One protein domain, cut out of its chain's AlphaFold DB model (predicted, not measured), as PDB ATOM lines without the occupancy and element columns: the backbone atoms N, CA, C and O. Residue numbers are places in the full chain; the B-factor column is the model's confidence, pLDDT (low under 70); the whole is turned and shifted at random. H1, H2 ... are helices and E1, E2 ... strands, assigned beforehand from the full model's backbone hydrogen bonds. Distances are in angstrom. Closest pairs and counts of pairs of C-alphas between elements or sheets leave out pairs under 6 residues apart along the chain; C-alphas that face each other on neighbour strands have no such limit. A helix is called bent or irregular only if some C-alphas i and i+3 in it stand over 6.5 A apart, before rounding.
ATOM      1  N   GLU A   2     179.951 311.484 258.409       55.31
ATOM      2  CA  GLU A   2     179.597 310.974 257.091       55.31
ATOM      3  C   GLU A   2     179.206 312.174 256.230       55.31
ATOM      4  O   GLU A   2     178.497 313.061 256.698       55.31
ATOM      5  N   THR A   3     179.709 312.224 255.002       58.31
ATOM      6  CA  THR A   3     179.482 313.326 254.067       58.31
ATOM      7  C   THR A   3     178.037 313.361 253.588       58.31
ATOM      8  O   THR A   3     177.432 312.317 253.335       58.31
ATOM      9  N   THR A   4     177.476 314.567 253.463       58.50
ATOM     10  CA  THR A   4     176.155 314.800 252.853       58.50
ATOM     11  C   THR A   4     176.182 314.550 251.344       58.50
ATOM     12  O   THR A   4     175.196 314.064 250.790       58.50
ATOM     13  N   ILE A   5     177.334 314.819 250.725       66.94
ATOM     14  CA  ILE A   5     177.690 314.473 249.347       66.94
ATOM     15  C   ILE A   5     177.675 312.930 249.194       66.94
ATOM     16  O   ILE A   5     178.162 312.226 250.087       66.94
ATOM     17  N   PRO A   6     177.071 312.378 248.125       76.44
ATOM     18  CA  PRO A   6     177.112 310.945 247.819       76.44
ATOM     19  C   PRO A   6     178.470 310.527 247.220       76.44
ATOM     20  O   PRO A   6     179.379 311.339 247.068       76.44
ATOM     21  N   LEU A   7     178.604 309.256 246.826       85.56
ATOM     22  CA  LEU A   7     179.602 308.887 245.813       85.56
ATOM     23  C   LEU A   7     179.309 309.634 244.487       85.56
ATOM     24  O   LEU A   7     178.153 309.998 244.255       85.56
ATOM     25  N   PRO A   8     180.294 309.800 243.582       87.88
ATOM     26  CA  PRO A   8     180.128 310.419 242.253       87.88
ATOM     27  C   PRO A   8     179.310 309.562 241.257       87.88
ATOM     28  O   PRO A   8     179.543 309.577 240.052       87.88
ATOM     29  N   LEU A   9     178.371 308.769 241.775       90.75
ATOM     30  CA  LEU A   9     177.426 307.910 241.077       90.75
ATOM     31  C   LEU A   9     176.361 307.463 242.085       90.75
ATOM     32  O   LEU A   9     176.714 307.020 243.179       90.75
ATOM     33  N   ILE A  10     175.079 307.488 241.707       92.25
ATOM     34  CA  ILE A  10     174.017 306.781 242.439       92.25
ATOM     35  C   ILE A  10     173.386 305.733 241.511       92.25
ATOM     36  O   ILE A  10     172.842 306.098 240.468       92.25
ATOM     37  N   PRO A  11     173.412 304.434 241.860       91.69
ATOM     38  CA  PRO A  11     172.700 303.427 241.089       91.69
ATOM     39  C   PRO A  11     171.189 303.546 241.342       91.69
ATOM     40  O   PRO A  11     170.742 303.587 242.493       91.69
ATOM     41  N   SER A  12     170.390 303.594 240.280       91.12
ATOM     42  CA  SER A  12     168.932 303.517 240.361       91.12
ATOM     43  C   SER A  12     168.442 302.076 240.245       91.12
ATOM     44  O   SER A  12     169.047 301.244 239.565       91.12
ATOM     45  N   LEU A  13     167.335 301.782 240.927       89.12
ATOM     46  CA  LEU A  13     166.672 300.484 240.886       89.12
ATOM     47  C   LEU A  13     165.167 300.699 240.714       89.12
ATOM     48  O   LEU A  13     164.549 301.420 241.498       89.12
ATOM     49  N   ASP A  14     164.575 300.073 239.702       86.25
ATOM     50  CA  ASP A  14     163.123 299.998 239.583       86.25
ATOM     51  C   ASP A  14     162.606 298.795 240.383       86.25
ATOM     52  O   ASP A  14     162.992 297.656 240.132       86.25
ATOM     53  N   LEU A  15     161.731 299.047 241.358       82.81
ATOM     54  CA  LEU A  15     161.122 297.998 242.180       82.81
ATOM     55  C   LEU A  15     159.895 297.343 241.516       82.81
ATOM     56  O   LEU A  15     159.369 296.376 242.069       82.81
ATOM     57  N   ALA A  16     159.463 297.783 240.329       79.50
ATOM     58  CA  ALA A  16     158.428 297.095 239.554       79.50
ATOM     59  C   ALA A  16     158.990 295.937 238.694       79.50
ATOM     60  O   ALA A  16     158.413 294.848 238.675       79.50
ATOM     61  N   SER A  17     160.129 296.129 238.019       71.44
ATOM     62  CA  SER A  17     160.704 295.164 237.061       71.44
ATOM     63  C   SER A  17     161.486 294.002 237.700       71.44
ATOM     64  O   SER A  17     162.715 293.967 237.738       71.44
ATOM     65  N   LYS A  18     160.767 292.972 238.163       66.75
ATOM     66  CA  LYS A  18     161.382 291.673 238.504       66.75
ATOM     67  C   LYS A  18     161.872 290.954 237.233       66.75
ATOM     68  O   LYS A  18     161.117 290.937 236.261       66.75
ATOM     69  N   PRO A  19     163.043 290.281 237.245       61.59
ATOM     70  CA  PRO A  19     163.967 290.077 238.372       61.59
ATOM     71  C   PRO A  19     165.123 291.107 238.440       61.59
ATOM     72  O   PRO A  19     165.970 291.194 237.558       61.59
ATOM     73  N   TYR A  20     165.220 291.835 239.559       63.38
ATOM     74  CA  TYR A  20     166.021 293.069 239.686       63.38
ATOM     75  C   TYR A  20     167.561 292.945 239.647       63.38
ATOM     76  O   TYR A  20     168.242 293.966 239.611       63.38
ATOM     77  N   PHE A  21     168.125 291.738 239.769       68.88
ATOM     78  CA  PHE A  21     169.571 291.527 239.980       68.88
ATOM     79  C   PHE A  21     170.196 290.501 239.018       68.88
ATOM     80  O   PHE A  21     171.296 290.012 239.277       68.88
ATOM     81  N   GLU A  22     169.509 290.144 237.929       69.06
ATOM     82  CA  GLU A  22     170.039 289.207 236.923       69.06
ATOM     83  C   GLU A  22     170.975 289.884 235.909       69.06
ATOM     84  O   GLU A  22     171.833 289.228 235.316       69.06
ATOM     85  N   THR A  23     170.875 291.205 235.745       72.62
ATOM     86  CA  THR A  23     171.718 291.997 234.843       72.62
ATOM     87  C   THR A  23     172.281 293.234 235.548       72.62
ATOM     88  O   THR A  23     171.567 293.980 236.208       72.62
ATOM     89  N   GLY A  24     173.590 293.461 235.394       84.25
ATOM     90  CA  GLY A  24     174.287 294.611 235.984       84.25
ATOM     91  C   GLY A  24     174.881 294.294 237.356       84.25
ATOM     92  O   GLY A  24     175.566 293.279 237.503       84.25
ATOM     93  N   LEU A  25     174.647 295.160 238.344       87.19
ATOM     94  CA  LEU A  25     175.163 295.002 239.709       87.19
ATOM     95  C   LEU A  25     174.362 293.987 240.537       87.19
ATOM     96  O   LEU A  25     173.140 294.067 240.640       87.19
ATOM     97  N   SER A  26     175.059 293.088 241.234       84.62
ATOM     98  CA  SER A  26     174.420 292.142 242.156       84.62
ATOM     99  C   SER A  26     173.964 292.808 243.464       84.62
ATOM    100  O   SER A  26     174.518 293.822 243.900       84.62
ATOM    101  N   ARG A  27     173.012 292.181 244.173       82.44
ATOM    102  CA  ARG A  27     172.537 292.627 245.502       82.44
ATOM    103  C   ARG A  27     173.677 292.872 246.507       82.44
ATOM    104  O   ARG A  27     173.576 293.759 247.352       82.44
ATOM    105  N   VAL A  28     174.758 292.091 246.428       80.88
ATOM    106  CA  VAL A  28     175.929 292.228 247.311       80.88
ATOM    107  C   VAL A  28     176.774 293.443 246.916       80.88
ATOM    108  O   VAL A  28     177.171 294.217 247.780       80.88
ATOM    109  N   GLN A  29     176.974 293.674 245.619       84.44
ATOM    110  CA  GLN A  29     177.701 294.842 245.111       84.44
ATOM    111  C   GLN A  29     176.959 296.153 245.436       84.44
ATOM    112  O   GLN A  29     177.578 297.120 245.877       84.44
ATOM    113  N   PHE A  30     175.624 296.153 245.336       83.81
ATOM    114  CA  PHE A  30     174.759 297.254 245.784       83.81
ATOM    115  C   PHE A  30     174.956 297.620 247.264       83.81
ATOM    116  O   PHE A  30     175.086 298.802 247.596       83.81
ATOM    117  N   LYS A  31     175.020 296.618 248.157       84.81
ATOM    118  CA  LYS A  31     175.240 296.813 249.606       84.81
ATOM    119  C   LYS A  31     176.487 297.665 249.879       84.81
ATOM    120  O   LYS A  31     176.453 298.514 250.764       84.81
ATOM    121  N   HIS A  32     177.557 297.470 249.105       89.19
ATOM    122  CA  HIS A  32     178.836 298.155 249.314       89.19
ATOM    123  C   HIS A  32     178.875 299.607 248.831       89.19
ATOM    124  O   HIS A  32     179.688 300.382 249.333       89.19
ATOM    125  N   LEU A  33     177.987 300.002 247.918       89.06
ATOM    126  CA  LEU A  33     177.760 301.417 247.622       89.06
ATOM    127  C   LEU A  33     176.920 302.060 248.735       89.06
ATOM    128  O   LEU A  33     177.204 303.174 249.167       89.06
ATOM    129  N   GLY A  34     175.921 301.339 249.262       86.50
ATOM    130  CA  GLY A  34     175.122 301.778 250.415       86.50
ATOM    131  C   GLY A  34     174.294 303.044 250.161       86.50
ATOM    132  O   GLY A  34     173.896 303.731 251.105       86.50
ATOM    133  N   LEU A  35     174.052 303.346 248.888       89.62
ATOM    134  CA  LEU A  35     173.249 304.444 248.368       89.62
ATOM    135  C   LEU A  35     172.547 303.985 247.086       89.62
ATOM    136  O   LEU A  35     173.107 303.201 246.322       89.62
ATOM    137  N   ILE A  36     171.303 304.422 246.903       91.56
ATOM    138  CA  ILE A  36     170.387 303.926 245.866       91.56
ATOM    139  C   ILE A  36     169.385 305.019 245.483       91.56
ATOM    140  O   ILE A  36     169.059 305.865 246.319       91.56
ATOM    141  N   PHE A  37     168.891 304.999 244.246       93.81
ATOM    142  CA  PHE A  37     167.835 305.898 243.777       93.81
ATOM    143  C   PHE A  37     166.561 305.147 243.372       93.81
ATOM    144  O   PHE A  37     166.623 304.150 242.651       93.81
ATOM    145  N   PHE A  38     165.409 305.682 243.780       93.88
ATOM    146  CA  PHE A  38     164.076 305.186 243.435       93.88
ATOM    147  C   PHE A  38     163.220 306.270 242.772       93.88
ATOM    148  O   PHE A  38     163.338 307.455 243.089       93.88
ATOM    149  N   VAL A  39     162.285 305.848 241.919       93.00
ATOM    150  CA  VAL A  39     161.156 306.677 241.474       93.00
ATOM    151  C   VAL A  39     159.896 306.170 242.171       93.00
ATOM    152  O   VAL A  39     159.427 305.069 241.891       93.00
ATOM    153  N   ALA A  40     159.362 306.971 243.090       93.88
ATOM    154  CA  ALA A  40     158.123 306.681 243.791       93.88
ATOM    155  C   ALA A  40     156.950 307.405 243.115       93.88
ATOM    156  O   ALA A  40     156.966 308.621 242.917       93.88
ATOM    157  N   LYS A  41     155.934 306.625 242.762       93.00
ATOM    158  CA  LYS A  41     154.630 307.054 242.249       93.00
ATOM    159  C   LYS A  41     153.539 306.443 243.136       93.00
ATOM    160  O   LYS A  41     153.870 305.532 243.898       93.00
ATOM    161  N   PRO A  42     152.263 306.853 243.041       90.81
ATOM    162  CA  PRO A  42     151.194 306.244 243.835       90.81
ATOM    163  C   PRO A  42     151.132 304.712 243.698       90.81
ATOM    164  O   PRO A  42     150.903 304.018 244.680       90.81
ATOM    165  N   GLU A  43     151.441 304.168 242.515       90.50
ATOM    166  CA  GLU A  43     151.400 302.721 242.241       90.50
ATOM    167  C   GLU A  43     152.651 301.962 242.729       90.50
ATOM    168  O   GLU A  43     152.653 300.733 242.776       90.50
ATOM    169  N   THR A  44     153.731 302.672 243.076       89.44
ATOM    170  CA  THR A  44     154.994 302.091 243.576       89.44
ATOM    171  C   THR A  44     155.349 302.533 244.996       89.44
ATOM    172  O   THR A  44     156.383 302.114 245.521       89.44
ATOM    173  N   PHE A  45     154.504 303.351 245.635       92.44
ATOM    174  CA  PHE A  45     154.761 303.944 246.946       92.44
ATOM    175  C   PHE A  45     155.070 302.884 248.004       92.44
ATOM    176  O   PHE A  45     156.143 302.944 248.603       92.44
ATOM    177  N   ASP A  46     154.198 301.888 248.187       90.62
ATOM    178  CA  ASP A  46     154.371 300.872 249.233       90.62
ATOM    179  C   ASP A  46     155.641 300.035 249.033       90.62
ATOM    180  O   ASP A  46     156.361 299.768 249.992       90.62
ATOM    181  N   LEU A  47     155.993 299.712 247.781       90.56
ATOM    182  CA  LEU A  47     157.232 298.997 247.451       90.56
ATOM    183  C   LEU A  47     158.480 299.783 247.885       90.56
ATOM    184  O   LEU A  47     159.409 299.209 248.456       90.56
ATOM    185  N   VAL A  48     158.502 301.100 247.649       91.00
ATOM    186  CA  VAL A  48     159.603 301.980 248.080       91.00
ATOM    187  C   VAL A  48     159.563 302.201 249.598       91.00
ATOM    188  O   VAL A  48     160.599 302.159 250.259       91.00
ATOM    189  N   PHE A  49     158.380 302.396 250.178       91.81
ATOM    190  CA  PHE A  49     158.163 302.655 251.603       91.81
ATOM    191  C   PHE A  49     158.560 301.459 252.481       91.81
ATOM    192  O   PHE A  49     159.244 301.644 253.490       91.81
ATOM    193  N   ASP A  50     158.216 300.232 252.086       88.88
ATOM    194  CA  ASP A  50     158.646 299.010 252.774       88.88
ATOM    195  C   ASP A  50     160.120 298.681 252.520       88.88
ATOM    196  O   ASP A  50     160.807 298.241 253.450       88.88
ATOM    197  N   PHE A  51     160.661 298.982 251.330       89.44
ATOM    198  CA  PHE A  51     162.108 298.907 251.117       89.44
ATOM    199  C   PHE A  51     162.856 299.807 252.111       89.44
ATOM    200  O   PHE A  51     163.792 299.336 252.757       89.44
ATOM    201  N   LEU A  52     162.427 301.066 252.275       88.50
ATOM    202  CA  LEU A  52     163.025 302.022 253.215       88.50
ATOM    203  C   LEU A  52     162.983 301.503 254.661       88.50
ATOM    204  O   LEU A  52     164.026 301.450 255.316       88.50
ATOM    205  N   LYS A  53     161.812 301.045 255.135       82.38
ATOM    206  CA  LYS A  53     161.651 300.456 256.483       82.38
ATOM    207  C   LYS A  53     162.604 299.281 256.725       82.38
ATOM    208  O   LYS A  53     163.130 299.152 257.827       82.38
ATOM    209  N   GLY A  54     162.804 298.425 255.720       78.31
ATOM    210  CA  GLY A  54     163.670 297.246 255.812       78.31
ATOM    211  C   GLY A  54     165.171 297.529 255.674       78.31
ATOM    212  O   GLY A  54     165.980 296.675 256.029       78.31
ATOM    213  N   HIS A  55     165.564 298.702 255.166       83.00
ATOM    214  CA  HIS A  55     166.948 299.000 254.773       83.00
ATOM    215  C   HIS A  55     167.422 300.382 255.258       83.00
ATOM    216  O   HIS A  55     168.097 301.103 254.525       83.00
ATOM    217  N   THR A  56     167.131 300.749 256.511       71.94
ATOM    218  CA  THR A  56     167.441 302.079 257.086       71.94
ATOM    219  C   THR A  56     168.924 302.480 257.059       71.94
ATOM    220  O   THR A  56     169.236 303.659 257.202       71.94
ATOM    221  N   ALA A  57     169.848 301.530 256.870       72.06
ATOM    222  CA  ALA A  57     171.283 301.786 256.696       72.06
ATOM    223  C   ALA A  57     171.684 302.194 255.256       72.06
ATOM    224  O   ALA A  57     172.831 302.574 255.018       72.06
ATOM    225  N   VAL A  58     170.770 302.104 254.281       82.88
ATOM    226  CA  VAL A  58     171.008 302.454 252.873       82.88
ATOM    227  C   VAL A  58     170.520 303.877 252.607       82.88
ATOM    228  O   VAL A  58     169.332 304.179 252.740       82.88
ATOM    229  N   ARG A  59     171.430 304.758 252.171       87.50
ATOM    230  CA  ARG A  59     171.133 306.156 251.815       87.50
ATOM    231  C   ARG A  59     170.256 306.211 250.561       87.50
ATOM    232  O   ARG A  59     170.751 306.290 249.438       87.50
ATOM    233  N   SER A  60     168.951 306.152 250.762       91.81
ATOM    234  CA  SER A  60     167.977 306.066 249.677       91.81
ATOM    235  C   SER A  60     167.529 307.457 249.236       91.81
ATOM    236  O   SER A  60     167.005 308.227 250.042       91.81
ATOM    237  N   TYR A  61     167.747 307.775 247.965       94.25
ATOM    238  CA  TYR A  61     167.304 308.999 247.302       94.25
ATOM    239  C   TYR A  61     166.021 308.682 246.528       94.25
ATOM    240  O   TYR A  61     165.974 307.687 245.810       94.25
ATOM    241  N   VAL A  62     164.967 309.484 246.676       95.94
ATOM    242  CA  VAL A  62     163.657 309.164 246.081       95.94
ATOM    243  C   VAL A  62     163.136 310.343 245.277       95.94
ATOM    244  O   VAL A  62     162.928 311.415 245.833       95.94
ATOM    245  N   ASN A  63     162.881 310.159 243.982       95.94
ATOM    246  CA  ASN A  63     162.032 311.088 243.241       95.94
ATOM    247  C   ASN A  63     160.569 310.805 243.592       95.94
ATOM    248  O   ASN A  63     160.076 309.715 243.314       95.94
ATOM    249  N   ALA A  64     159.913 311.782 244.214       95.81
ATOM    250  CA  ALA A  64     158.543 311.719 244.707       95.81
ATOM    251  C   ALA A  64     157.682 312.876 244.168       95.81
ATOM    252  O   ALA A  64     156.640 313.182 244.738       95.81
ATOM    253  N   ALA A  65     158.077 313.523 243.064       92.69
ATOM    254  CA  ALA A  65     157.328 314.642 242.476       92.69
ATOM    255  C   ALA A  65     155.893 314.274 242.019       92.69
ATOM    256  O   ALA A  65     155.079 315.159 241.757       92.69
ATOM    257  N   ALA A  66     155.583 312.973 241.941       92.81
ATOM    258  CA  ALA A  66     154.258 312.416 241.661       92.81
ATOM    259  C   ALA A  66     153.445 312.040 242.925       92.81
ATOM    260  O   ALA A  66     152.373 311.457 242.788       92.81
ATOM    261  N   LEU A  67     153.947 312.327 244.133       94.81
ATOM    262  CA  LEU A  67     153.302 312.006 245.413       94.81
ATOM    263  C   LEU A  67     152.796 313.255 246.146       94.81
ATOM    264  O   LEU A  67     153.249 314.378 245.902       94.81
ATOM    265  N   GLU A  68     151.886 313.039 247.093       92.44
ATOM    266  CA  GLU A  68     151.374 314.078 247.985       92.44
ATOM    267  C   GLU A  68     152.220 314.234 249.261       92.44
ATOM    268  O   GLU A  68     153.022 313.369 249.630       92.44
ATOM    269  N   GLU A  69     152.071 315.371 249.952       89.50
ATOM    270  CA  GLU A  69     152.924 315.716 251.104       89.50
ATOM    271  C   GLU A  69     152.857 314.688 252.247       89.50
ATOM    272  O   GLU A  69     153.865 314.449 252.916       89.50
ATOM    273  N   SER A  70     151.704 314.044 252.464       89.06
ATOM    274  CA  SER A  70     151.520 312.969 253.457       89.06
ATOM    275  C   SER A  70     152.483 311.800 253.251       89.06
ATOM    276  O   SER A  70     152.988 311.211 254.217       89.06
ATOM    277  N   ASP A  71     152.767 311.502 251.990       92.81
ATOM    278  CA  ASP A  71     153.483 310.313 251.552       92.81
ATOM    279  C   ASP A  71     154.976 310.629 251.519       92.81
ATOM    280  O   ASP A  71     155.780 309.879 252.070       92.81
ATOM    281  N   ILE A  72     155.335 311.824 251.036       93.62
ATOM    282  CA  ILE A  72     156.679 312.409 251.155       93.62
ATOM    283  C   ILE A  72     157.134 312.444 252.625       93.62
ATOM    284  O   ILE A  72     158.230 311.981 252.950       93.62
ATOM    285  N   LEU A  73     156.279 312.904 253.548       91.38
ATOM    286  CA  LEU A  73     156.550 312.859 254.993       91.38
ATOM    287  C   LEU A  73     156.746 311.431 255.519       91.38
ATOM    288  O   LEU A  73     157.493 311.220 256.474       91.38
ATOM    289  N   SER A  74     156.072 310.449 254.927       91.38
ATOM    290  CA  SER A  74     156.147 309.048 255.344       91.38
ATOM    291  C   SER A  74     157.399 308.347 254.799       91.38
ATOM    292  O   SER A  74     158.036 307.606 255.546       91.38
ATOM    293  N   LEU A  75     157.854 308.677 253.583       92.81
ATOM    294  CA  LEU A  75     159.180 308.297 253.069       92.81
ATOM    295  C   LEU A  75     160.307 308.881 253.942       92.81
ATOM    296  O   LEU A  75     161.284 308.194 254.250       92.81
ATOM    297  N   LEU A  76     160.157 310.129 254.404       91.31
ATOM    298  CA  LEU A  76     161.105 310.758 255.329       91.31
ATOM    299  C   LEU A  76     161.117 310.075 256.710       91.31
ATOM    300  O   LEU A  76     162.198 309.814 257.238       91.31
ATOM    301  N   ASP A  77     159.960 309.724 257.282       88.12
ATOM    302  CA  ASP A  77     159.878 308.948 258.535       88.12
ATOM    303  C   ASP A  77     160.395 307.499 258.403       88.12
ATOM    304  O   ASP A  77     160.795 306.903 259.409       88.12
ATOM    305  N   ALA A  78     160.371 306.933 257.190       87.56
ATOM    306  CA  ALA A  78     160.898 305.603 256.872       87.56
ATOM    307  C   ALA A  78     162.417 305.578 256.624       87.56
ATOM    308  O   ALA A  78     163.001 304.499 256.608       87.56
ATOM    309  N   GLY A  79     163.064 306.741 256.473       87.50
ATOM    310  CA  GLY A  79     164.524 306.852 256.384       87.50
ATOM    311  C   GLY A  79     165.089 307.369 255.059       87.50
ATOM    312  O   GLY A  79     166.306 307.348 254.892       87.50
ATOM    313  N   ALA A  80     164.267 307.868 254.126       91.50
ATOM    314  CA  ALA A  80     164.773 308.447 252.876       91.50
ATOM    315  C   ALA A  80     165.787 309.579 253.147       91.50
ATOM    316  O   ALA A  80     165.516 310.506 253.921       91.50
ATOM    317  N   ARG A  81     166.969 309.511 252.520       90.06
ATOM    318  CA  ARG A  81     168.074 310.461 252.733       90.06
ATOM    319  C   ARG A  81     167.748 311.836 252.160       90.06
ATOM    320  O   ARG A  81     167.977 312.838 252.836       90.06
ATOM    321  N   CYS A  82     167.233 311.854 250.935       92.44
ATOM    322  CA  CYS A  82     166.697 313.029 250.261       92.44
ATOM    323  C   CYS A  82     165.492 312.604 249.413       92.44
ATOM    324  O   CYS A  82     165.523 311.548 248.775       92.44
ATOM    325  N   VAL A  83     164.436 313.414 249.431       95.62
ATOM    326  CA  VAL A  83     163.234 313.237 248.616       95.62
ATOM    327  C   VAL A  83     163.114 314.432 247.672       95.62
ATOM    328  O   VAL A  83     163.067 315.576 248.127       95.62
ATOM    329  N   PHE A  84     163.087 314.177 246.364       95.75
ATOM    330  CA  PHE A  84     162.908 315.205 245.342       95.75
ATOM    331  C   PHE A  84     161.420 315.443 245.090       95.75
ATOM    332  O   PHE A  84     160.685 314.498 244.795       95.75
ATOM    333  N   VAL A  85     160.995 316.700 245.203       95.12
ATOM    334  CA  VAL A  85     159.592 317.135 245.116       95.12
ATOM    335  C   VAL A  85     159.390 318.128 243.967       95.12
ATOM    336  O   VAL A  85     160.365 318.671 243.446       95.12
ATOM    337  N   LYS A  86     158.137 318.366 243.562       93.12
ATOM    338  CA  LYS A  86     157.779 319.421 242.589       93.12
ATOM    339  C   LYS A  86     157.900 320.820 243.217       93.12
ATOM    340  O   LYS A  86     157.889 320.950 244.442       93.12
ATOM    341  N   GLU A  87     158.048 321.860 242.394       90.44
ATOM    342  CA  GLU A  87     158.376 323.225 242.849       90.44
ATOM    343  C   GLU A  87     157.363 323.773 243.871       90.44
ATOM    344  O   GLU A  87     157.748 324.389 244.865       90.44
ATOM    345  N   GLU A  88     156.078 323.460 243.702       90.31
ATOM    346  CA  GLU A  88     154.992 323.919 244.573       90.31
ATOM    347  C   GLU A  88     155.085 323.349 246.001       90.31
ATOM    348  O   GLU A  88     154.653 323.995 246.955       90.31
ATOM    349  N   GLN A  89     155.686 322.164 246.165       92.06
ATOM    350  CA  GLN A  89     155.870 321.481 247.455       92.06
ATOM    351  C   GLN A  89     157.134 321.937 248.208       92.06
ATOM    352  O   GLN A  89     157.344 321.562 249.362       92.06
ATOM    353  N   VAL A  90     158.004 322.750 247.596       89.75
ATOM    354  CA  VAL A  90     159.251 323.191 248.247       89.75
ATOM    355  C   VAL A  90     158.965 324.043 249.488       89.75
ATOM    356  O   VAL A  90     159.557 323.815 250.543       89.75
ATOM    357  N   ALA A  91     158.044 325.006 249.391       88.00
ATOM    358  CA  ALA A  91     157.815 326.000 250.443       88.00
ATOM    359  C   ALA A  91     157.214 325.412 251.735       88.00
ATOM    360  O   ALA A  91     157.519 325.875 252.835       88.00
ATOM    361  N   SER A  92     156.378 324.377 251.623       90.00
ATOM    362  CA  SER A  92     155.789 323.668 252.764       90.00
ATOM    363  C   SER A  92     156.784 322.715 253.436       90.00
ATOM    364  O   SER A  92     156.697 322.501 254.651       90.00
ATOM    365  N   LEU A  93     157.746 322.170 252.685       90.94
ATOM    366  CA  LEU A  93     158.680 321.136 253.140       90.94
ATOM    367  C   LEU A  93     160.090 321.651 253.496       90.94
ATOM    368  O   LEU A  93     160.820 320.944 254.186       90.94
ATOM    369  N   GLU A  94     160.462 322.884 253.129       85.31
ATOM    370  CA  GLU A  94     161.796 323.489 253.363       85.31
ATOM    371  C   GLU A  94     162.308 323.358 254.814       85.31
ATOM    372  O   GLU A  94     163.506 323.199 255.051       85.31
ATOM    373  N   LYS A  95     161.395 323.316 255.793       86.75
ATOM    374  CA  LYS A  95     161.667 323.062 257.223       86.75
ATOM    375  C   LYS A  95     162.386 321.730 257.530       86.75
ATOM    376  O   LYS A  95     162.798 321.524 258.670       86.75
ATOM    377  N   TYR A  96     162.533 320.837 256.549       88.69
ATOM    378  CA  TYR A  96     163.277 319.573 256.649       88.69
ATOM    379  C   TYR A  96     164.691 319.624 256.040       88.69
ATOM    380  O   TYR A  96     165.402 318.618 256.064       88.69
ATOM    381  N   GLY A  97     165.132 320.793 255.561       87.88
ATOM    382  CA  GLY A  97     166.526 321.070 255.214       87.88
ATOM    383  C   GLY A  97     167.060 320.229 254.054       87.88
ATOM    384  O   GLY A  97     166.430 320.125 253.004       87.88
ATOM    385  N   ASP A  98     168.236 319.624 254.241       87.75
ATOM    386  CA  ASP A  98     168.969 318.892 253.194       87.75
ATOM    387  C   ASP A  98     168.338 317.549 252.770       87.75
ATOM    388  O   ASP A  98     168.889 316.819 251.945       87.75
ATOM    389  N   ARG A  99     167.174 317.218 253.341       91.25
ATOM    390  CA  ARG A  99     166.379 316.029 253.017       91.25
ATOM    391  C   ARG A  99     165.300 316.284 251.964       91.25
ATOM    392  O   ARG A  99     164.643 315.331 251.552       91.25
ATOM    393  N   ILE A 100     165.114 317.534 251.544       93.88
ATOM    394  CA  ILE A 100     164.241 317.917 250.432       93.88
ATOM    395  C   ILE A 100     165.118 318.407 249.286       93.88
ATOM    396  O   ILE A 100     165.943 319.297 249.490       93.88
ATOM    397  N   GLY A 101     164.917 317.851 248.098       93.00
ATOM    398  CA  GLY A 101     165.472 318.343 246.838       93.00
ATOM    399  C   GLY A 101     164.360 318.769 245.877       93.00
ATOM    400  O   GLY A 101     163.193 318.441 246.084       93.00
ATOM    401  N   LEU A 102     164.707 319.478 244.809       93.75
ATOM    402  CA  LEU A 102     163.777 319.846 243.736       93.75
ATOM    403  C   LEU A 102     163.924 318.884 242.550       93.75
ATOM    404  O   LEU A 102     165.033 318.685 242.066       93.75
ATOM    405  N   ALA A 103     162.823 318.334 242.043       92.94
ATOM    406  CA  ALA A 103     162.772 317.728 240.714       92.94
ATOM    407  C   ALA A 103     162.540 318.844 239.679       92.94
ATOM    408  O   ALA A 103     161.423 319.338 239.532       92.94
ATOM    409  N   ALA A 104     163.604 319.292 239.013       88.00
ATOM    410  CA  ALA A 104     163.595 320.500 238.196       88.00
ATOM    411  C   ALA A 104     163.304 320.205 236.716       88.00
ATOM    412  O   ALA A 104     164.063 319.510 236.040       88.00
ATOM    413  N   THR A 105     162.230 320.803 236.195       84.25
ATOM    414  CA  THR A 105     161.864 320.806 234.763       84.25
ATOM    415  C   THR A 105     162.182 322.127 234.055       84.25
ATOM    416  O   THR A 105     162.015 322.235 232.845       84.25
ATOM    417  N   SER A 106     162.606 323.142 234.807       83.00
ATOM    418  CA  SER A 106     162.892 324.502 234.344       83.00
ATOM    419  C   SER A 106     163.828 325.209 235.327       83.00
ATOM    420  O   SER A 106     163.987 324.771 236.467       83.00
ATOM    421  N   ALA A 107     164.474 326.294 234.892       78.12
ATOM    422  CA  ALA A 107     165.386 327.054 235.745       78.12
ATOM    423  C   ALA A 107     164.599 327.845 236.803       78.12
ATOM    424  O   ALA A 107     163.757 328.676 236.458       78.12
ATOM    425  N   VAL A 108     164.900 327.606 238.081       81.12
ATOM    426  CA  VAL A 108     164.278 328.292 239.228       81.12
ATOM    427  C   VAL A 108     165.243 329.284 239.881       81.12
ATOM    428  O   VAL A 108     166.439 329.294 239.589       81.12
ATOM    429  N   SER A 109     164.725 330.126 240.779       70.00
ATOM    430  CA  SER A 109     165.496 331.142 241.517       70.00
ATOM    431  C   SER A 109     165.919 330.721 242.932       70.00
ATOM    432  O   SER A 109     166.731 331.407 243.554       70.00
ATOM    433  N   LYS A 110     165.375 329.615 243.457       77.06
ATOM    434  CA  LYS A 110     165.690 329.070 244.783       77.06
ATOM    435  C   LYS A 110     165.644 327.544 244.746       77.06
ATOM    436  O   LYS A 110     164.605 326.970 244.439       77.06
ATOM    437  N   VAL A 111     166.750 326.894 245.107       84.56
ATOM    438  CA  VAL A 111     166.848 325.428 245.199       84.56
ATOM    439  C   VAL A 111     166.865 324.997 246.675       84.56
ATOM    440  O   VAL A 111     167.507 325.668 247.487       84.56
ATOM    441  N   PRO A 112     166.178 323.902 247.056       87.81
ATOM    442  CA  PRO A 112     166.299 323.293 248.381       87.81
ATOM    443  C   PRO A 112     167.728 322.846 248.726       87.81
ATOM    444  O   PRO A 112     168.520 322.503 247.850       87.81
ATOM    445  N   ALA A 113     168.040 322.746 250.021       86.19
ATOM    446  CA  ALA A 113     169.364 322.324 250.490       86.19
ATOM    447  C   ALA A 113     169.727 320.860 250.148       86.19
ATOM    448  O   ALA A 113     170.895 320.492 250.230       86.19
ATOM    449  N   GLY A 114     168.755 320.020 249.771       87.25
ATOM    450  CA  GLY A 114     168.987 318.663 249.262       87.25
ATOM    451  C   GLY A 114     169.310 318.595 247.764       87.25
ATOM    452  O   GLY A 114     169.483 317.493 247.245       87.25
ATOM    453  N   GLY A 115     169.409 319.741 247.079       90.50
ATOM    454  CA  GLY A 115     169.866 319.850 245.691       90.50
ATOM    455  C   GLY A 115     168.766 319.810 244.626       90.50
ATOM    456  O   GLY A 115     167.571 319.832 244.929       90.50
ATOM    457  N   ALA A 116     169.187 319.748 243.360       91.75
ATOM    458  CA  ALA A 116     168.307 319.680 242.188       91.75
ATOM    459  C   ALA A 116     168.521 318.384 241.387       91.75
ATOM    460  O   ALA A 116     169.653 318.038 241.058       91.75
ATOM    461  N   LEU A 117     167.434 317.692 241.051       92.88
ATOM    462  CA  LEU A 117     167.384 316.525 240.169       92.88
ATOM    463  C   LEU A 117     166.904 316.959 238.780       92.88
ATOM    464  O   LEU A 117     165.819 317.523 238.659       92.88
ATOM    465  N   ILE A 118     167.697 316.672 237.747       90.38
ATOM    466  CA  ILE A 118     167.490 317.137 236.369       90.38
ATOM    467  C   ILE A 118     167.513 315.934 235.417       90.38
ATOM    468  O   ILE A 118     168.346 315.035 235.549       90.38
ATOM    469  N   GLY A 119     166.601 315.909 234.443       84.88
ATOM    470  CA  GLY A 119     166.613 314.916 233.366       84.88
ATOM    471  C   GLY A 119     167.626 315.262 232.270       84.88
ATOM    472  O   GLY A 119     167.752 316.424 231.892       84.88
ATOM    473  N   LEU A 120     168.296 314.251 231.707       71.00
ATOM    474  CA  LEU A 120     169.363 314.398 230.696       71.00
ATOM    475  C   LEU A 120     169.020 315.289 229.476       71.00
ATOM    476  O   LEU A 120     169.919 315.827 228.839       71.00
ATOM    477  N   GLY A 121     167.738 315.441 229.132       65.00
ATOM    478  CA  GLY A 121     167.287 316.114 227.908       65.00
ATOM    479  C   GLY A 121     167.571 317.620 227.796       65.00
ATOM    480  O   GLY A 121     167.341 318.169 226.722       65.00
ATOM    481  N   ASP A 122     168.057 318.283 228.851       65.31
ATOM    482  CA  ASP A 122     168.350 319.723 228.836       65.31
ATOM    483  C   ASP A 122     169.711 320.063 229.476       65.31
ATOM    484  O   ASP A 122     169.825 320.443 230.643       65.31
ATOM    485  N   ALA A 123     170.776 319.964 228.676       69.00
ATOM    486  CA  ALA A 123     172.126 320.353 229.088       69.00
ATOM    487  C   ALA A 123     172.275 321.866 229.376       69.00
ATOM    488  O   ALA A 123     173.189 322.265 230.104       69.00
ATOM    489  N   ALA A 124     171.385 322.719 228.851       73.25
ATOM    490  CA  ALA A 124     171.398 324.150 229.152       73.25
ATOM    491  C   ALA A 124     170.836 324.419 230.559       73.25
ATOM    492  O   ALA A 124     171.394 325.230 231.302       73.25
ATOM    493  N   LEU A 125     169.798 323.678 230.959       81.88
ATOM    494  CA  LEU A 125     169.258 323.680 232.315       81.88
ATOM    495  C   LEU A 125     170.298 323.205 233.336       81.88
ATOM    496  O   LEU A 125     170.514 323.902 234.329       81.88
ATOM    497  N   VAL A 126     171.002 322.095 233.065       80.81
ATOM    498  CA  VAL A 126     172.120 321.617 233.909       80.81
ATOM    499  C   VAL A 126     173.141 322.729 234.129       80.81
ATOM    500  O   VAL A 126     173.444 323.076 235.272       80.81
ATOM    501  N   LYS A 127     173.611 323.353 233.041       78.88
ATOM    502  CA  LYS A 127     174.563 324.461 233.124       78.88
ATOM    503  C   LYS A 127     174.021 325.636 233.946       78.88
ATOM    504  O   LYS A 127     174.765 326.197 234.742       78.88
ATOM    505  N   SER A 128     172.737 325.979 233.816       83.44
ATOM    506  CA  SER A 128     172.144 327.092 234.570       83.44
ATOM    507  C   SER A 128     172.203 326.886 236.092       83.44
ATOM    508  O   SER A 128     172.497 327.834 236.819       83.44
ATOM    509  N   PHE A 129     172.019 325.656 236.588       82.12
ATOM    510  CA  PHE A 129     172.143 325.354 238.019       82.12
ATOM    511  C   PHE A 129     173.602 325.359 238.504       82.12
ATOM    512  O   PHE A 129     173.862 325.791 239.631       82.12
ATOM    513  N   VAL A 130     174.550 324.951 237.654       76.38
ATOM    514  CA  VAL A 130     176.000 325.033 237.923       76.38
ATOM    515  C   VAL A 130     176.470 326.489 237.978       76.38
ATOM    516  O   VAL A 130     177.147 326.875 238.929       76.38
ATOM    517  N   ASP A 131     176.048 327.326 237.025       81.25
ATOM    518  CA  ASP A 131     176.347 328.767 237.001       81.25
ATOM    519  C   ASP A 131     175.738 329.489 238.231       81.25
ATOM    520  O   ASP A 131     176.344 330.416 238.775       81.25
ATOM    521  N   GLN A 132     174.590 329.017 238.745       80.44
ATOM    522  CA  GLN A 132     174.002 329.447 240.028       80.44
ATOM    523  C   GLN A 132     174.753 328.936 241.280       80.44
ATOM    524  O   GLN A 132     174.430 329.358 242.391       80.44
ATOM    525  N   LYS A 133     175.753 328.053 241.134       80.56
ATOM    526  CA  LYS A 133     176.459 327.343 242.223       80.56
ATOM    527  C   LYS A 133     175.554 326.450 243.082       80.56
ATOM    528  O   LYS A 133     175.790 326.281 244.279       80.56
ATOM    529  N   THR A 134     174.530 325.862 242.470       80.75
ATOM    530  CA  THR A 134     173.695 324.840 243.114       80.75
ATOM    531  C   THR A 134     174.542 323.611 243.423       80.75
ATOM    532  O   THR A 134     175.267 323.124 242.558       80.75
ATOM    533  N   THR A 135     174.447 323.079 244.640       79.62
ATOM    534  CA  THR A 135     175.073 321.804 245.000       79.62
ATOM    535  C   THR A 135     174.281 321.107 246.114       79.62
ATOM    536  O   THR A 135     173.858 321.786 247.053       79.62
ATOM    537  N   PRO A 136     174.064 319.779 246.042       85.75
ATOM    538  CA  PRO A 136     174.365 318.899 244.907       85.75
ATOM    539  C   PRO A 136     173.417 319.113 243.706       85.75
ATOM    540  O   PRO A 136     172.282 319.567 243.853       85.75
ATOM    541  N   VAL A 137     173.881 318.744 242.512       89.19
ATOM    542  CA  VAL A 137     173.050 318.583 241.304       89.19
ATOM    543  C   VAL A 137     173.100 317.113 240.898       89.19
ATOM    544  O   VAL A 137     174.167 316.504 240.942       89.19
ATOM    545  N   PHE A 138     171.964 316.541 240.508       91.88
ATOM    546  CA  PHE A 138     171.826 315.140 240.116       91.88
ATOM    547  C   PHE A 138     171.297 315.036 238.685       91.88
ATOM    548  O   PHE A 138     170.302 315.679 238.352       91.88
ATOM    549  N   LEU A 139     171.923 314.200 237.855       91.06
ATOM    550  CA  LEU A 139     171.519 313.964 236.465       91.06
ATOM    551  C   LEU A 139     170.944 312.561 236.323       91.06
ATOM    552  O   LEU A 139     171.651 311.592 236.578       91.06
ATOM    553  N   VAL A 140     169.687 312.435 235.899       89.75
ATOM    554  CA  VAL A 140     169.024 311.133 235.730       89.75
ATOM    555  C   VAL A 140     168.652 310.862 234.273       89.75
ATOM    556  O   VAL A 140     168.143 311.734 233.562       89.75
ATOM    557  N   THR A 141     168.866 309.618 233.842       82.06
ATOM    558  CA  THR A 141     168.300 309.066 232.605       82.06
ATOM    559  C   THR A 141     167.590 307.736 232.890       82.06
ATOM    560  O   THR A 141     168.112 306.926 233.656       82.06
ATOM    561  N   PRO A 142     166.417 307.475 232.284       71.69
ATOM    562  CA  PRO A 142     165.865 306.126 232.163       71.69
ATOM    563  C   PRO A 142     166.423 305.375 230.935       71.69
ATOM    564  O   PRO A 142     166.180 304.183 230.787       71.69
ATOM    565  N   ASP A 143     167.131 306.068 230.038       82.00
ATOM    566  CA  ASP A 143     167.676 305.531 228.788       82.00
ATOM    567  C   ASP A 143     169.128 305.073 228.994       82.00
ATOM    568  O   ASP A 143     170.052 305.892 229.038       82.00
ATOM    569  N   GLU A 144     169.320 303.755 229.118       82.50
ATOM    570  CA  GLU A 144     170.634 303.115 229.273       82.50
ATOM    571  C   GLU A 144     171.580 303.388 228.096       82.50
ATOM    572  O   GLU A 144     172.791 303.469 228.298       82.50
ATOM    573  N   SER A 145     171.061 303.592 226.876       81.56
ATOM    574  CA  SER A 145     171.904 303.818 225.691       81.56
ATOM    575  C   SER A 145     172.704 305.122 225.771       81.56
ATOM    576  O   SER A 145     173.741 305.264 225.123       81.56
ATOM    577  N   LYS A 146     172.258 306.049 226.626       82.62
ATOM    578  CA  LYS A 146     172.894 307.342 226.889       82.62
ATOM    579  C   LYS A 146     173.762 307.358 228.140       82.62
ATOM    580  O   LYS A 146     174.252 308.416 228.523       82.62
ATOM    581  N   ALA A 147     173.993 306.215 228.789       82.81
ATOM    582  CA  ALA A 147     174.744 306.157 230.043       82.81
ATOM    583  C   ALA A 147     176.103 306.891 229.970       82.81
ATOM    584  O   ALA A 147     176.455 307.667 230.858       82.81
ATOM    585  N   GLN A 148     176.848 306.709 228.878       84.19
ATOM    586  CA  GLN A 148     178.165 307.331 228.716       84.19
ATOM    587  C   GLN A 148     178.090 308.855 228.464       84.19
ATOM    588  O   GLN A 148     178.996 309.581 228.868       84.19
ATOM    589  N   GLU A 149     176.987 309.351 227.886       84.69
ATOM    590  CA  GLU A 149     176.685 310.785 227.732       84.69
ATOM    591  C   GLU A 149     176.394 311.435 229.098       84.69
ATOM    592  O   GLU A 149     176.961 312.481 229.412       84.69
ATOM    593  N   VAL A 150     175.592 310.783 229.956       84.81
ATOM    594  CA  VAL A 150     175.288 311.278 231.317       84.81
ATOM    595  C   VAL A 150     176.561 311.433 232.145       84.81
ATOM    596  O   VAL A 150     176.734 312.450 232.812       84.81
ATOM    597  N   VAL A 151     177.451 310.434 232.114       86.06
ATOM    598  CA  VAL A 151     178.695 310.453 232.900       86.06
ATOM    599  C   VAL A 151     179.653 311.537 232.400       86.06
ATOM    600  O   VAL A 151     180.225 312.239 233.229       86.06
ATOM    601  N   ALA A 152     179.774 311.741 231.085       85.00
ATOM    602  CA  ALA A 152     180.586 312.826 230.533       85.00
ATOM    603  C   ALA A 152     180.057 314.212 230.954       85.00
ATOM    604  O   ALA A 152     180.810 315.026 231.488       85.00
ATOM    605  N   ILE A 153     178.748 314.457 230.811       83.94
ATOM    606  CA  ILE A 153     178.122 315.721 231.237       83.94
ATOM    607  C   ILE A 153     178.270 315.912 232.753       83.94
ATOM    608  O   ILE A 153     178.567 317.017 233.204       83.94
ATOM    609  N   ALA A 154     178.111 314.854 233.554       85.44
ATOM    610  CA  ALA A 154     178.307 314.898 235.003       85.44
ATOM    611  C   ALA A 154     179.748 315.289 235.387       85.44
ATOM    612  O   ALA A 154     179.935 316.180 236.213       85.44
ATOM    613  N   GLN A 155     180.752 314.695 234.733       83.56
ATOM    614  CA  GLN A 155     182.174 315.006 234.934       83.56
ATOM    615  C   GLN A 155     182.529 316.453 234.549       83.56
ATOM    616  O   GLN A 155     183.308 317.089 235.255       83.56
ATOM    617  N   GLU A 156     181.956 316.992 233.466       82.88
ATOM    618  CA  GLU A 156     182.173 318.390 233.053       82.88
ATOM    619  C   GLU A 156     181.444 319.409 233.948       82.88
ATOM    620  O   GLU A 156     181.908 320.540 234.105       82.88
ATOM    621  N   SER A 157     180.304 319.027 234.535       80.69
ATOM    622  CA  SER A 157     179.439 319.912 235.334       80.69
ATOM    623  C   SER A 157     179.653 319.830 236.851       80.69
ATOM    624  O   SER A 157     179.163 320.696 237.576       80.69
ATOM    625  N   GLY A 158     180.354 318.806 237.346       80.38
ATOM    626  CA  GLY A 158     180.450 318.503 238.779       80.38
ATOM    627  C   GLY A 158     179.153 317.942 239.380       80.38
ATOM    628  O   GLY A 158     178.952 318.016 240.594       80.38
ATOM    629  N   ALA A 159     178.251 317.420 238.544       87.38
ATOM    630  CA  ALA A 159     176.990 316.820 238.969       87.38
ATOM    631  C   ALA A 159     177.136 315.318 239.281       87.38
ATOM    632  O   ALA A 159     178.094 314.661 238.882       87.38
ATOM    633  N   VAL A 160     176.155 314.751 239.983       90.19
ATOM    634  CA  VAL A 160     176.114 313.330 240.354       90.19
ATOM    635  C   VAL A 160     175.237 312.561 239.355       90.19
ATOM    636  O   VAL A 160     174.031 312.819 239.294       90.19
ATOM    637  N   PRO A 161     175.779 311.605 238.579       91.62
ATOM    638  CA  PRO A 161     174.992 310.806 237.649       91.62
ATOM    639  C   PRO A 161     174.151 309.757 238.396       91.62
ATOM    640  O   PRO A 161     174.620 309.112 239.338       91.62
ATOM    641  N   ILE A 162     172.907 309.571 237.955       92.44
ATOM    642  CA  ILE A 162     171.951 308.583 238.460       92.44
ATOM    643  C   ILE A 162     171.619 307.596 237.340       92.44
ATOM    644  O   ILE A 162     171.049 307.974 236.315       92.44
ATOM    645  N   MET A 163     171.992 306.332 237.549       89.56
ATOM    646  CA  MET A 163     172.226 305.370 236.466       89.56
ATOM    647  C   MET A 163     171.588 304.005 236.763       89.56
ATOM    648  O   MET A 163     171.816 303.492 237.861       89.56
ATOM    649  N   PRO A 164     170.863 303.376 235.817       89.25
ATOM    650  CA  PRO A 164     170.273 302.052 236.021       89.25
ATOM    651  C   PRO A 164     171.274 300.984 236.483       89.25
ATOM    652  O   PRO A 164     172.366 300.854 235.930       89.25
ATOM    653  N   ALA A 165     170.861 300.185 237.475       89.19
ATOM    654  CA  ALA A 165     171.557 299.005 238.009       89.19
ATOM    655  C   ALA A 165     172.217 298.115 236.938       89.19
ATOM    656  O   ALA A 165     173.324 297.603 237.119       89.19
ATOM    657  N   THR A 166     171.486 297.950 235.841       88.38
ATOM    658  CA  THR A 166     171.706 297.134 234.647       88.38
ATOM    659  C   THR A 166     172.899 297.588 233.806       88.38
ATOM    660  O   THR A 166     173.672 296.749 233.333       88.38
ATOM    661  N   ALA A 167     173.100 298.903 233.691       89.19
ATOM    662  CA  ALA A 167     174.134 299.548 232.880       89.19
ATOM    663  C   ALA A 167     175.507 299.659 233.581       89.19
ATOM    664  O   ALA A 167     176.440 300.256 233.041       89.19
ATOM    665  N   LEU A 168     175.649 299.101 234.789       91.19
ATOM    666  CA  LEU A 168     176.824 299.252 235.650       91.19
ATOM    667  C   LEU A 168     177.554 297.919 235.896       91.19
ATOM    668  O   LEU A 168     176.950 296.846 235.928       91.19
ATOM    669  N   THR A 169     178.872 297.989 236.107       91.56
ATOM    670  CA  THR A 169     179.729 296.849 236.475       91.56
ATOM    671  C   THR A 169     180.744 297.212 237.566       91.56
ATOM    672  O   THR A 169     181.136 298.368 237.718       91.56
ATOM    673  N   MET A 170     181.185 296.208 238.332       92.00
ATOM    674  CA  MET A 170     182.252 296.333 239.340       92.00
ATOM    675  C   MET A 170     183.644 295.976 238.808       92.00
ATOM    676  O   MET A 170     184.619 296.037 239.562       92.00
ATOM    677  N   GLU A 171     183.767 295.621 237.529       91.62
ATOM    678  CA  GLU A 171     185.080 295.430 236.917       91.62
ATOM    679  C   GLU A 171     185.885 296.727 236.843       91.62
ATOM    680  O   GLU A 171     185.344 297.831 236.856       91.62
ATOM    681  N   ASN A 172     187.209 296.591 236.769       89.75
ATOM    682  CA  ASN A 172     188.154 297.712 236.807       89.75
ATOM    683  C   ASN A 172     188.090 298.615 235.551       89.75
ATOM    684  O   ASN A 172     188.733 299.661 235.513       89.75
ATOM    685  N   LYS A 173     187.354 298.206 234.506       91.12
ATOM    686  CA  LYS A 173     187.115 298.953 233.260       91.12
ATOM    687  C   LYS A 173     185.739 298.615 232.690       91.12
ATOM    688  O   LYS A 173     185.196 297.549 232.987       91.12
ATOM    689  N   ASP A 174     185.212 299.504 231.856       90.31
ATOM    690  CA  ASP A 174     183.962 299.295 231.121       90.31
ATOM    691  C   ASP A 174     184.022 297.973 230.338       90.31
ATOM    692  O   ASP A 174     185.013 297.683 229.662       90.31
ATOM    693  N   THR A 175     182.991 297.142 230.487       88.12
ATOM    694  CA  THR A 175     182.962 295.745 230.019       88.12
ATOM    695  C   THR A 175     181.542 295.391 229.582       88.12
ATOM    696  O   THR A 175     180.586 295.777 230.251       88.12
ATOM    697  N   ASP A 176     181.386 294.683 228.459       84.88
ATOM    698  CA  ASP A 176     180.089 294.265 227.890       84.88
ATOM    699  C   ASP A 176     179.054 295.403 227.749       84.88
ATOM    700  O   ASP A 176     177.858 295.216 227.969       84.88
ATOM    701  N   GLY A 177     179.525 296.610 227.412       83.56
ATOM    702  CA  GLY A 177     178.701 297.818 227.279       83.56
ATOM    703  C   GLY A 177     178.312 298.496 228.601       83.56
ATOM    704  O   GLY A 177     177.662 299.536 228.569       83.56
ATOM    705  N   LYS A 178     178.721 297.950 229.752       89.69
ATOM    706  CA  LYS A 178     178.432 298.493 231.090       89.69
ATOM    707  C   LYS A 178     179.578 299.351 231.605       89.69
ATOM    708  O   LYS A 178     180.747 299.004 231.424       89.69
ATOM    709  N   LEU A 179     179.236 300.426 232.310       91.81
ATOM    710  CA  LEU A 179     180.198 301.377 232.865       91.81
ATOM    711  C   LEU A 179     180.770 300.892 234.202       91.81
ATOM    712  O   LEU A 179     180.048 300.408 235.077       91.81
ATOM    713  N   SER A 180     182.081 301.040 234.372       93.06
ATOM    714  CA  SER A 180     182.808 300.645 235.577       93.06
ATOM    715  C   SER A 180     182.570 301.628 236.721       93.06
ATOM    716  O   SER A 180     183.049 302.763 236.704       93.06
ATOM    717  N   VAL A 181     181.889 301.175 237.776       93.25
ATOM    718  CA  VAL A 181     181.722 301.950 239.015       93.25
ATOM    719  C   VAL A 181     183.080 302.316 239.645       93.25
ATOM    720  O   VAL A 181     183.258 303.483 240.005       93.25
ATOM    721  N   PRO A 182     184.080 301.404 239.717       93.19
ATOM    722  CA  PRO A 182     185.437 301.766 240.120       93.19
ATOM    723  C   PRO A 182     186.078 302.855 239.255       93.19
ATOM    724  O   PRO A 182     186.767 303.699 239.814       93.19
ATOM    725  N   ALA A 183     185.861 302.876 237.934       91.56
ATOM    726  CA  ALA A 183     186.427 303.898 237.046       91.56
ATOM    727  C   ALA A 183     185.692 305.248 237.112       91.56
ATOM    728  O   ALA A 183     186.334 306.288 236.987       91.56
ATOM    729  N   ILE A 184     184.377 305.260 237.367       90.75
ATOM    730  CA  ILE A 184     183.615 306.500 237.587       90.75
ATOM    731  C   ILE A 184     184.097 307.182 238.874       90.75
ATOM    732  O   ILE A 184     184.507 308.342 238.832       90.75
ATOM    733  N   ILE A 185     184.177 306.444 239.990       89.94
ATOM    734  CA  ILE A 185     184.839 306.920 241.223       89.94
ATOM    735  C   ILE A 185     186.306 307.286 240.919       89.94
ATOM    736  O   ILE A 185     186.792 308.342 241.324       89.94
ATOM    737  N   GLY A 186     186.955 306.456 240.096       88.44
ATOM    738  CA  GLY A 186     188.306 306.603 239.556       88.44
ATOM    739  C   GLY A 186     188.592 307.895 238.781       88.44
ATOM    740  O   GLY A 186     189.761 308.232 238.582       88.44
ATOM    741  N   SER A 187     187.551 308.621 238.366       85.25
ATOM    742  CA  SER A 187     187.638 309.831 237.538       85.25
ATOM    743  C   SER A 187     187.452 311.146 238.301       85.25
ATOM    744  O   SER A 187     187.661 312.209 237.720       85.25
ATOM    745  N   GLN A 188     187.034 311.094 239.571       80.12
ATOM    746  CA  GLN A 188     186.671 312.285 240.358       80.12
ATOM    747  C   GLN A 188     187.549 312.489 241.600       80.12
ATOM    748  O   GLN A 188     187.784 313.626 242.000       80.12
ATOM    749  N   TRP A 189     188.095 311.413 242.175       86.81
ATOM    750  CA  TRP A 189     188.944 311.491 243.366       86.81
ATOM    751  C   TRP A 189     190.257 312.288 243.172       86.81
ATOM    752  O   TRP A 189     190.986 312.146 242.183       86.81
TER     753      TRP A 189
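Overview. This is residues 2 to 189 of the 1271 residues of the protein "Histidine biosynthesis trifunctional protein" of Pseudogymnoascus sp. VKM F-3808 (UniProt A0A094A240). Eight short parallel strands curl into a flattened, nearly closed barrel, E1 and E2 side by side at its seam, with H2 to H6 set round the outside and H1 grazing it. H4 lies toward one end of the longest axis, residues 165 to 180 toward the other. The printed part has 188 residues, with named elements in the order E1 H1 E2 H2 E3 H3 E4 H4 E5 E6 H5 E7 H6 E8 H7, of mixed class. It is compact, with a radius of gyration of the C-alphas of 15.6 A and spans of 45 by 38 by 30 A.

Arrangement. The strongly twisted parallel sheet runs E1, residues 10 to 12, E8, 160 to 164, E7, 137 to 140, E6, 116 to 119, E5, 100 to 104, E4, 82 to 85, E3, 59 to 63, and E2, 35 to 39. It is a folded sheet, bent back on itself: E1 E8 E7 E6 face E4 E3 E2, with E5 as the hinge. The closest C-alphas of edge strands E1 and E2, Ser 12 and Phe 37, are 4.3 A apart. Within hydrogen-bond range are, for instance, N 12 and O 163 at 2.8 A between E1 and E8, N 101 and O 83 at 2.9 A between E5 and E4, and N 61 and O 36 at 2.8 A between E3 and E2. Strand-helix-strand units, parallel neighbours joined through a helix, have right-handed crossovers: E2, H2 at 45 to 54, E3; E3, H3 at 69 to 78, E4; E4, H4 at 87 to 99, E5; E6, H5 at 123 to 131, E7; E7, H6 at 144 to 157, E8. H5 is over E6 at a height of 9.7 A, H6 over E8 and E7 at 8.5 A, and H4 at the sheet's level. H3 is over E4 at 10.0 A, and H2 only grazes the sheet. H2 and H3 touch, closest C-alphas Lys 53 and Ala 78 at 5.2 A. H1, residues 27 to 33, only just on the sheet with 5 pairs of C-alphas within 10 A, only grazes it. H7, residues 181 to 185, is not on it. Each O i to N i+4 pair is within range in H2, H3, H5 and H7, against 1 of 3 in H1, 2 of 9 in H4 and 8 of 10 in H6; O i to N i+3 gives 3 of 4 in H1 and 4 of 10 in H4.

Along the chain. E1 begins at C-alpha 10 (174.017, 306.781, 242.439), and H7 ends at C-alpha 185 (184.839, 306.920, 241.223). H6 is 19.9 A long, H4 14.8 A and E2 14.1 A.

Size, cuts and confidence. The C-alphas farthest apart, Ser 92 and Asp 176, are 45.5 A apart. The printed part has no cut. The links E1 to H1, E5 to E6 and E8 to H7 are long. Residues 2 to 5, 18 to 22 and 121 to 123 have pLDDT under 70.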